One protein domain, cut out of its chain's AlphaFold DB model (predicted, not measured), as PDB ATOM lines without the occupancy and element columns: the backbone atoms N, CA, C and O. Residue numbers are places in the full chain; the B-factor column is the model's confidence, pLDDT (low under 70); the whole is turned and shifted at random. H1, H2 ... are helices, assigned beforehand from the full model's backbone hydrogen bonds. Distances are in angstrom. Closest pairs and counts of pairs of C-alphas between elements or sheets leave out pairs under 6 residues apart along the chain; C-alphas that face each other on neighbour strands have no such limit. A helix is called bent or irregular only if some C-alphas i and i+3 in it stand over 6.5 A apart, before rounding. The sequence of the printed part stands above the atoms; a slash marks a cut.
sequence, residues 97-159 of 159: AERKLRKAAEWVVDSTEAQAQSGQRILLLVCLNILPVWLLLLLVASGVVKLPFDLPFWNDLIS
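This is residues 97 to 159 of the 159 residues of an uncharacterized protein of Musa acuminata subsp. malaccensis (UniProt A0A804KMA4). One long helix, H1, is bent into an L of two arms; a tail with one short helix, H2, follows the longer arm and packs on neither. The printed part has 63 residues, with H1 then H2 and no named strand, class all helix. It is extended, radius of gyration of the C-alphas 20.8 A, and flat, 56 by 31 by 16 A.

H1, residues 97 to 141, was assigned as one helix by its hydrogen bonds but is bent: C-alphas 114 and 117 are 6.5 A apart. Its arms H1a, residues 97 to 114, and H1b, residues 117 to 141, are near each other and about perpendicular, at 74 degrees. H1b is irregular, C-alphas 118 and 121 being 6.52 A apart. H2, residues 152 to 155, is apart from both arms. Every O i to N i+4 pair is within hydrogen-bond range in H1a, 17 of 21 in H1b; H2 is too short for one.

H1b, 36.4 A long, ends at C-alpha 141 (79.131, 27.785, 103.710). H1a, 25.1 A, begins at C-alpha 97 (65.693, 11.404, 70.299). H2 spans 5.4 A.

The farthest C-alphas, of Arg 99 and Pro 152, are 56.3 A apart. The printed part has no cut; the H1 to H2 link is short. pLDDT is under 70 at residues 97, 112 to 119 and 146 to 159.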
ATOM      1  N   ALA A  97      65.560  10.783  68.995       68.75
ATOM      2  CA  ALA A  97      65.693  11.404  70.299       68.75
ATOM      3  C   ALA A  97      64.506  12.341  70.620       68.75
ATOM      4  O   ALA A  97      64.009  12.294  71.743       68.75
ATOM      5  N   GLU A  98      63.965  13.087  69.650       70.50
ATOM      6  CA  GLU A  98      62.750  13.900  69.830       70.50
ATOM      7  C   GLU A  98      61.541  13.025  70.180       70.50
ATOM      8  O   GLU A  98      60.821  13.290  71.143       70.50
ATOM      9  N   ARG A  99      61.373  11.896  69.477       79.19
ATOM     10  CA  ARG A  99      60.309  10.923  69.785       79.19
ATOM     11  C   ARG A  99      60.452  10.341  71.190       79.19
ATOM     12  O   ARG A  99      59.449  10.066  71.846       79.19
ATOM     13  N   LYS A 100      61.689  10.145  71.655       80.88
ATOM     14  CA  LYS A 100      61.968   9.710  73.028       80.88
ATOM     15  C   LYS A 100      61.672  10.812  74.039       80.88
ATOM     16  O   LYS A 100      61.116  10.485  75.079       80.88
ATOM     17  N   LEU A 101      61.969  12.078  73.741       82.81
ATOM     18  CA  LEU A 101      61.608  13.184  74.627       82.81
ATOM     19  C   LEU A 101      60.103  13.402  74.703       82.81
ATOM     20  O   LEU A 101      59.619  13.630  75.800       82.81
ATOM     21  N   ARG A 102      59.349  13.278  73.604       81.75
ATOM     22  CA  ARG A 102      57.884  13.377  73.668       81.75
ATOM     23  C   ARG A 102      57.290  12.251  74.510       81.75
ATOM     24  O   ARG A 102      56.518  12.530  75.411       81.75
ATOM     25  N   LYS A 103      57.732  11.008  74.302       86.06
ATOM     26  CA  LYS A 103      57.313   9.872  75.139       86.06
ATOM     27  C   LYS A 103      57.739  10.021  76.596       86.06
ATOM     28  O   LYS A 103      57.002   9.622  77.485       86.06
ATOM     29  N   ALA A 104      58.927  10.569  76.849       85.81
ATOM     30  CA  ALA A 104      59.386  10.845  78.203       85.81
ATOM     31  C   ALA A 104      58.580  11.983  78.840       85.81
ATOM     32  O   ALA A 104      58.247  11.890  80.010       85.81
ATOM     33  N   ALA A 105      58.231  13.021  78.081       83.06
ATOM     34  CA  ALA A 105      57.390  14.118  78.539       83.06
ATOM     35  C   ALA A 105      55.968  13.633  78.842       83.06
ATOM     36  O   ALA A 105      55.452  13.944  79.906       83.06
ATOM     37  N   GLU A 106      55.380  12.813  77.967       85.25
ATOM     38  CA  GLU A 106      54.102  12.129  78.203       85.25
ATOM     39  C   GLU A 106      54.188  11.247  79.456       85.25
ATOM     40  O   GLU A 106      53.373  11.390  80.358       85.25
ATOM     41  N   TRP A 107      55.241  10.433  79.592       87.88
ATOM     42  CA  TRP A 107      55.444   9.597  80.777       87.88
ATOM     43  C   TRP A 107      55.608  10.410  82.065       87.88
ATOM     44  O   TRP A 107      55.100  10.010  83.110       87.88
ATOM     45  N   VAL A 108      56.304  11.549  82.015       84.75
ATOM     46  CA  VAL A 108      56.437  12.455  83.161       84.75
ATOM     47  C   VAL A 108      55.081  13.047  83.510       84.75
ATOM     48  O   VAL A 108      54.727  13.022  84.680       84.75
ATOM     49  N   VAL A 109      54.308  13.526  82.533       81.38
ATOM     50  CA  VAL A 109      52.967  14.074  82.773       81.38
ATOM     51  C   VAL A 109      52.059  13.007  83.386       81.38
ATOM     52  O   VAL A 109      51.521  13.241  84.465       81.38
ATOM     53  N   ASP A 110      52.002  11.807  82.808       78.38
ATOM     54  CA  ASP A 110      51.197  10.686  83.311       78.38
ATOM     55  C   ASP A 110      51.633  10.247  84.719       78.38
ATOM     56  O   ASP A 110      50.812  10.023  85.612       78.38
ATOM     57  N   SER A 111      52.947  10.156  84.952       75.50
ATOM     58  CA  SER A 111      53.505   9.827  86.264       75.50
ATOM     59  C   SER A 111      53.190  10.921  87.280       75.50
ATOM     60  O   SER A 111      52.851  10.609  88.421       75.50
ATOM     61  N   THR A 112      53.241  12.191  86.868       69.75
ATOM     62  CA  THR A 112      52.906  13.324  87.728       69.75
ATOM     63  C   THR A 112      51.416  13.454  87.969       69.75
ATOM     64  O   THR A 112      51.083  13.838  89.070       69.75
ATOM     65  N   GLU A 113      50.508  13.096  87.063       68.81
ATOM     66  CA  GLU A 113      49.071  13.070  87.374       68.81
ATOM     67  C   GLU A 113      48.741  11.935  88.353       68.81
ATOM     68  O   GLU A 113      48.037  12.152  89.344       68.81
ATOM     69  N   ALA A 114      49.328  10.751  88.150       64.69
ATOM     70  CA  ALA A 114      49.165   9.606  89.046       64.69
ATOM     71  C   ALA A 114      49.786   9.841  90.439       64.69
ATOM     72  O   ALA A 114      49.237   9.409  91.456       64.69
ATOM     73  N   GLN A 115      50.924  10.539  90.507       61.50
ATOM     74  CA  GLN A 115      51.608  10.897  91.755       61.50
ATOM     75  C   GLN A 115      51.194  12.266  92.307       61.50
ATOM     76  O   GLN A 115      51.472  12.538  93.467       61.50
ATOM     77  N   ALA A 116      50.515  13.141  91.565       61.00
ATOM     78  CA  ALA A 116      50.121  14.462  92.067       61.00
ATOM     79  C   ALA A 116      49.104  14.319  93.195       61.00
ATOM     80  O   ALA A 116      49.185  15.027  94.192       61.00
ATOM     81  N   GLN A 117      48.184  13.360  93.097       63.53
ATOM     82  CA  GLN A 117      47.162  13.200  94.130       63.53
ATOM     83  C   GLN A 117      47.721  12.660  95.459       63.53
ATOM     84  O   GLN A 117      47.211  13.016  96.522       63.53
ATOM     85  N   SER A 118      48.775  11.838  95.431       67.25
ATOM     86  CA  SER A 118      49.353  11.207  96.631       67.25
ATOM     87  C   SER A 118      50.704  11.808  97.035       67.25
ATOM     88  O   SER A 118      50.922  12.154  98.195       67.25
ATOM     89  N   GLY A 119      51.597  11.995  96.071       69.94
ATOM     90  CA  GLY A 119      52.962  12.478  96.214       69.94
ATOM     91  C   GLY A 119      53.103  13.991  96.338       69.94
ATOM     92  O   GLY A 119      54.121  14.423  96.863       69.94
ATOM     93  N   GLN A 120      52.110  14.817  95.974       76.06
ATOM     94  CA  GLN A 120      52.206  16.278  96.165       76.06
ATOM     95  C   GLN A 120      52.410  16.642  97.639       76.06
ATOM     96  O   GLN A 120      53.201  17.526  97.953       76.06
ATOM     97  N   ARG A 121      51.746  15.936  98.562       77.56
ATOM     98  CA  ARG A 121      51.923  16.166 100.003       77.56
ATOM     99  C   ARG A 121      53.307  15.733 100.478       77.56
ATOM    100  O   ARG A 121      53.928  16.470 101.232       77.56
ATOM    101  N   ILE A 122      53.808  14.587 100.016       81.62
ATOM    102  CA  ILE A 122      55.159  14.115 100.357       81.62
ATOM    103  C   ILE A 122      56.230  15.023  99.745       81.62
ATOM    104  O   ILE A 122      57.161  15.390 100.444       81.62
ATOM    105  N   LEU A 123      56.093  15.441  98.487       84.62
ATOM    106  CA  LEU A 123      57.012  16.373  97.836       84.62
ATOM    107  C   LEU A 123      56.989  17.743  98.500       84.62
ATOM    108  O   LEU A 123      58.051  18.317  98.694       84.62
ATOM    109  N   LEU A 124      55.818  18.252  98.892       84.25
ATOM    110  CA  LEU A 124      55.732  19.478  99.681       84.25
ATOM    111  C   LEU A 124      56.423  19.298 101.031       84.25
ATOM    112  O   LEU A 124      57.242  20.133 101.379       84.25
ATOM    113  N   LEU A 125      56.168  18.210 101.761       84.56
ATOM    114  CA  LEU A 125      56.829  17.943 103.042       84.56
ATOM    115  C   LEU A 125      58.346  17.820 102.886       84.56
ATOM    116  O   LEU A 125      59.083  18.467 103.616       84.56
ATOM    117  N   VAL A 126      58.826  17.037 101.921       87.50
ATOM    118  CA  VAL A 126      60.258  16.876 101.655       87.50
ATOM    119  C   VAL A 126      60.853  18.197 101.199       87.50
ATOM    120  O   VAL A 126      61.873  18.587 101.736       87.50
ATOM    121  N   CYS A 127      60.226  18.937 100.287       86.75
ATOM    122  CA  CYS A 127      60.740  20.227  99.831       86.75
ATOM    123  C   CYS A 127      60.781  21.241 100.981       86.75
ATOM    124  O   CYS A 127      61.830  21.822 101.234       86.75
ATOM    125  N   LEU A 128      59.705  21.379 101.761       89.19
ATOM    126  CA  LEU A 128      59.664  22.270 102.923       89.19
ATOM    127  C   LEU A 128      60.644  21.862 104.027       89.19
ATOM    128  O   LEU A 128      60.982  22.714 104.838       89.19
ATOM    129  N   ASN A 129      61.094  20.606 104.078       88.06
ATOM    130  CA  ASN A 129      62.003  20.121 105.118       88.06
ATOM    131  C   ASN A 129      63.469  20.052 104.647       88.06
ATOM    132  O   ASN A 129      64.381  20.359 105.408       88.06
ATOM    133  N   ILE A 130      63.718  19.709 103.380       92.38
ATOM    134  CA  ILE A 130      65.056  19.645 102.775       92.38
ATOM    135  C   ILE A 130      65.563  21.042 102.409       92.38
ATOM    136  O   ILE A 130      66.741  21.323 102.607       92.38
ATOM    137  N   LEU A 131      64.690  21.927 101.911       90.69
ATOM    138  CA  LEU A 131      65.040  23.279 101.473       90.69
ATOM    139  C   LEU A 131      65.576  24.157 102.612       90.69
ATOM    140  O   LEU A 131      66.614  24.776 102.394       90.69
ATOM    141  N   PRO A 132      64.986  24.206 103.825       88.00
ATOM    142  CA  PRO A 132      65.560  24.992 104.916       88.00
ATOM    143  C   PRO A 132      66.903  24.433 105.391       88.00
ATOM    144  O   PRO A 132      67.794  25.218 105.700       88.00
ATOM    145  N   VAL A 133      67.090  23.108 105.405       93.50
ATOM    146  CA  VAL A 133      68.375  22.487 105.770       93.50
ATOM    147  C   VAL A 133      69.447  22.821 104.734       93.50
ATOM    148  O   VAL A 133      70.538  23.248 105.096       93.50
ATOM    149  N   TRP A 134      69.126  22.691 103.446       94.94
ATOM    150  CA  TRP A 134      70.014  23.082 102.350       94.94
ATOM    151  C   TRP A 134      70.356  24.567 102.380       94.94
ATOM    152  O   TRP A 134      71.519  24.932 102.228       94.94
ATOM    153  N   LEU A 135      69.358  25.424 102.601       93.12
ATOM    154  CA  LEU A 135      69.553  26.863 102.696       93.12
ATOM    155  C   LEU A 135      70.438  27.208 103.893       93.12
ATOM    156  O   LEU A 135      71.330  28.032 103.752       93.12
ATOM    157  N   LEU A 136      70.247  26.550 105.038       89.31
ATOM    158  CA  LEU A 136      71.090  26.724 106.219       89.31
ATOM    159  C   LEU A 136      72.529  26.280 105.938       89.31
ATOM    160  O   LEU A 136      73.452  27.030 106.240       89.31
ATOM    161  N   LEU A 137      72.733  25.125 105.294       89.38
ATOM    162  CA  LEU A 137      74.059  24.674 104.859       89.38
ATOM    163  C   LEU A 137      74.726  25.689 103.921       89.38
ATOM    164  O   LEU A 137      75.897  26.010 104.107       89.38
ATOM    165  N   LEU A 138      73.982  26.230 102.953       92.31
ATOM    166  CA  LEU A 138      74.470  27.277 102.054       92.31
ATOM    167  C   LEU A 138      74.794  28.569 102.804       92.31
ATOM    168  O   LEU A 138      75.786  29.219 102.493       92.31
ATOM    169  N   LEU A 139      73.999  28.938 103.806       90.19
ATOM    170  CA  LEU A 139      74.193  30.157 104.590       90.19
ATOM    171  C   LEU A 139      75.420  30.061 105.505       90.19
ATOM    172  O   LEU A 139      76.127  31.053 105.697       90.19
ATOM    173  N   VAL A 140      75.691  28.859 106.017       88.56
ATOM    174  CA  VAL A 140      76.907  28.523 106.765       88.56
ATOM    175  C   VAL A 140      78.124  28.503 105.842       88.56
ATOM    176  O   VAL A 140      79.119  29.155 106.143       88.56
ATOM    177  N   ALA A 141      78.043  27.831 104.690       86.75
ATOM    178  CA  ALA A 141      79.131  27.785 103.710       86.75
ATOM    179  C   ALA A 141      79.449  29.170 103.120       86.75
ATOM    180  O   ALA A 141      80.607  29.497 102.879       86.75
ATOM    181  N   SER A 142      78.427  30.010 102.939       87.62
ATOM    182  CA  SER A 142      78.570  31.403 102.512       87.62
ATOM    183  C   SER A 142      79.126  32.314 103.616       87.62
ATOM    184  O   SER A 142      79.380  33.487 103.346       87.62
ATOM    185  N   GLY A 143      79.274  31.830 104.856       82.62
ATOM    186  CA  GLY A 143      79.772  32.609 105.994       82.62
ATOM    187  C   GLY A 143      78.831  33.720 106.473       82.62
ATOM    188  O   GLY A 143      79.225  34.531 107.310       82.62
ATOM    189  N   VAL A 144      77.593  33.764 105.960       84.50
ATOM    190  CA  VAL A 144      76.558  34.736 106.358       84.50
ATOM    191  C   VAL A 144      76.087  34.433 107.777       84.50
ATOM    192  O   VAL A 144      75.899  35.342 108.583       84.50
ATOM    193  N   VAL A 145      75.950  33.146 108.104       80.81
ATOM    194  CA  VAL A 145      75.778  32.691 109.484       80.81
ATOM    195  C   VAL A 145      77.149  32.306 110.020       80.81
ATOM    196  O   VAL A 145      77.670  31.234 109.717       80.81
ATOM    197  N   LYS A 146      77.735  33.182 110.843       69.12
ATOM    198  CA  LYS A 146      78.842  32.796 111.721       69.12
ATOM    199  C   LYS A 146      78.296  31.799 112.741       69.12
ATOM    200  O   LYS A 146      77.511  32.172 113.613       69.12
ATOM    201  N   LEU A 147      78.686  30.532 112.620       68.69
ATOM    202  CA  LEU A 147      78.460  29.561 113.686       68.69
ATOM    203  C   LEU A 147      79.171  30.062 114.956       68.69
ATOM    204  O   LEU A 147      80.323  30.480 114.859       68.69
ATOM    205  N   PRO A 148      78.549  29.982 116.143       68.12
ATOM    206  CA  PRO A 148      79.178  30.360 117.414       68.12
ATOM    207  C   PRO A 148      80.253  29.356 117.879       68.12
ATOM    208  O   PRO A 148      80.621  29.334 119.049       68.12
ATOM    209  N   PHE A 149      80.729  28.496 116.977       62.38
ATOM    210  CA  PHE A 149      81.794  27.538 117.216       62.38
ATOM    211  C   PHE A 149      82.980  27.955 116.357       62.38
ATOM    212  O   PHE A 149      82.988  27.725 115.146       62.38
ATOM    213  N   ASP A 150      83.973  28.575 116.986       60.69
ATOM    214  CA  ASP A 150      85.297  28.700 116.395       60.69
ATOM    215  C   ASP A 150      85.836  27.277 116.221       60.69
ATOM    216  O   ASP A 150      86.180  26.604 117.190       60.69
ATOM    217  N   LEU A 151      85.809  26.769 114.990       65.75
ATOM    218  CA  LEU A 151      86.367  25.469 114.637       65.75
ATOM    219  C   LEU A 151      87.864  25.678 114.352       65.75
ATOM    220  O   LEU A 151      88.198  26.073 113.230       65.75
ATOM    221  N   PRO A 152      88.780  25.413 115.312       64.25
ATOM    222  CA  PRO A 152      90.222  25.605 115.115       64.25
ATOM    223  C   PRO A 152      90.768  24.773 113.947       64.25
ATOM    224  O   PRO A 152      91.777  25.132 113.356       64.25
ATOM    225  N   PHE A 153      90.050  23.713 113.564       61.97
ATOM    226  CA  PHE A 153      90.359  22.851 112.428       61.97
ATOM    227  C   PHE A 153      90.479  23.595 111.085       61.97
ATOM    228  O   PHE A 153      91.338  23.250 110.283       61.97
ATOM    229  N   TRP A 154      89.661  24.623 110.823       61.81
ATOM    230  CA  TRP A 154      89.743  25.355 109.547       61.81
ATOM    231  C   TRP A 154      90.906  26.351 109.501       61.81
ATOM    232  O   TRP A 154      91.412  26.632 108.418       61.81
ATOM    233  N   ASN A 155      91.356  26.845 110.659       62.78
ATOM    234  CA  ASN A 155      92.514  27.739 110.744       62.78
ATOM    235  C   ASN A 155      93.836  27.000 110.468       62.78
ATOM    236  O   ASN A 155      94.770  27.622 109.976       62.78
ATOM    237  N   ASP A 156      93.887  25.688 110.713       65.69
ATOM    238  CA  ASP A 156      95.058  24.841 110.434       65.69
ATOM    239  C   ASP A 156      95.159  24.379 108.965       65.69
ATOM    240  O   ASP A 156      96.221  23.934 108.543       65.69
ATOM    241  N   LEU A 157      94.090  24.481 108.157       63.12
ATOM    242  CA  LEU A 157      94.113  24.095 106.729       63.12
ATOM    243  C   LEU A 157      94.534  25.229 105.777       63.12
ATOM    244  O   LEU A 157      94.753  24.978 104.593       63.12
ATOM    245  N   ILE A 158      94.590  26.469 106.266       62.34
ATOM    246  CA  ILE A 158      94.955  27.666 105.486       62.34
ATOM    247  C   ILE A 158      96.369  28.184 105.820       62.34
ATOM    248  O   ILE A 158      96.827  29.137 105.186       62.34
ATOM    249  N   SER A 159      97.072  27.547 106.767       55.31
ATOM    250  CA  SER A 159      98.502  27.775 107.026       55.31
ATOM    251  C   SER A 159      99.394  26.907 106.143       55.31
ATOM    252  O   SER A 159     100.556  27.340 105.962       55.31
TER     253      SER A 159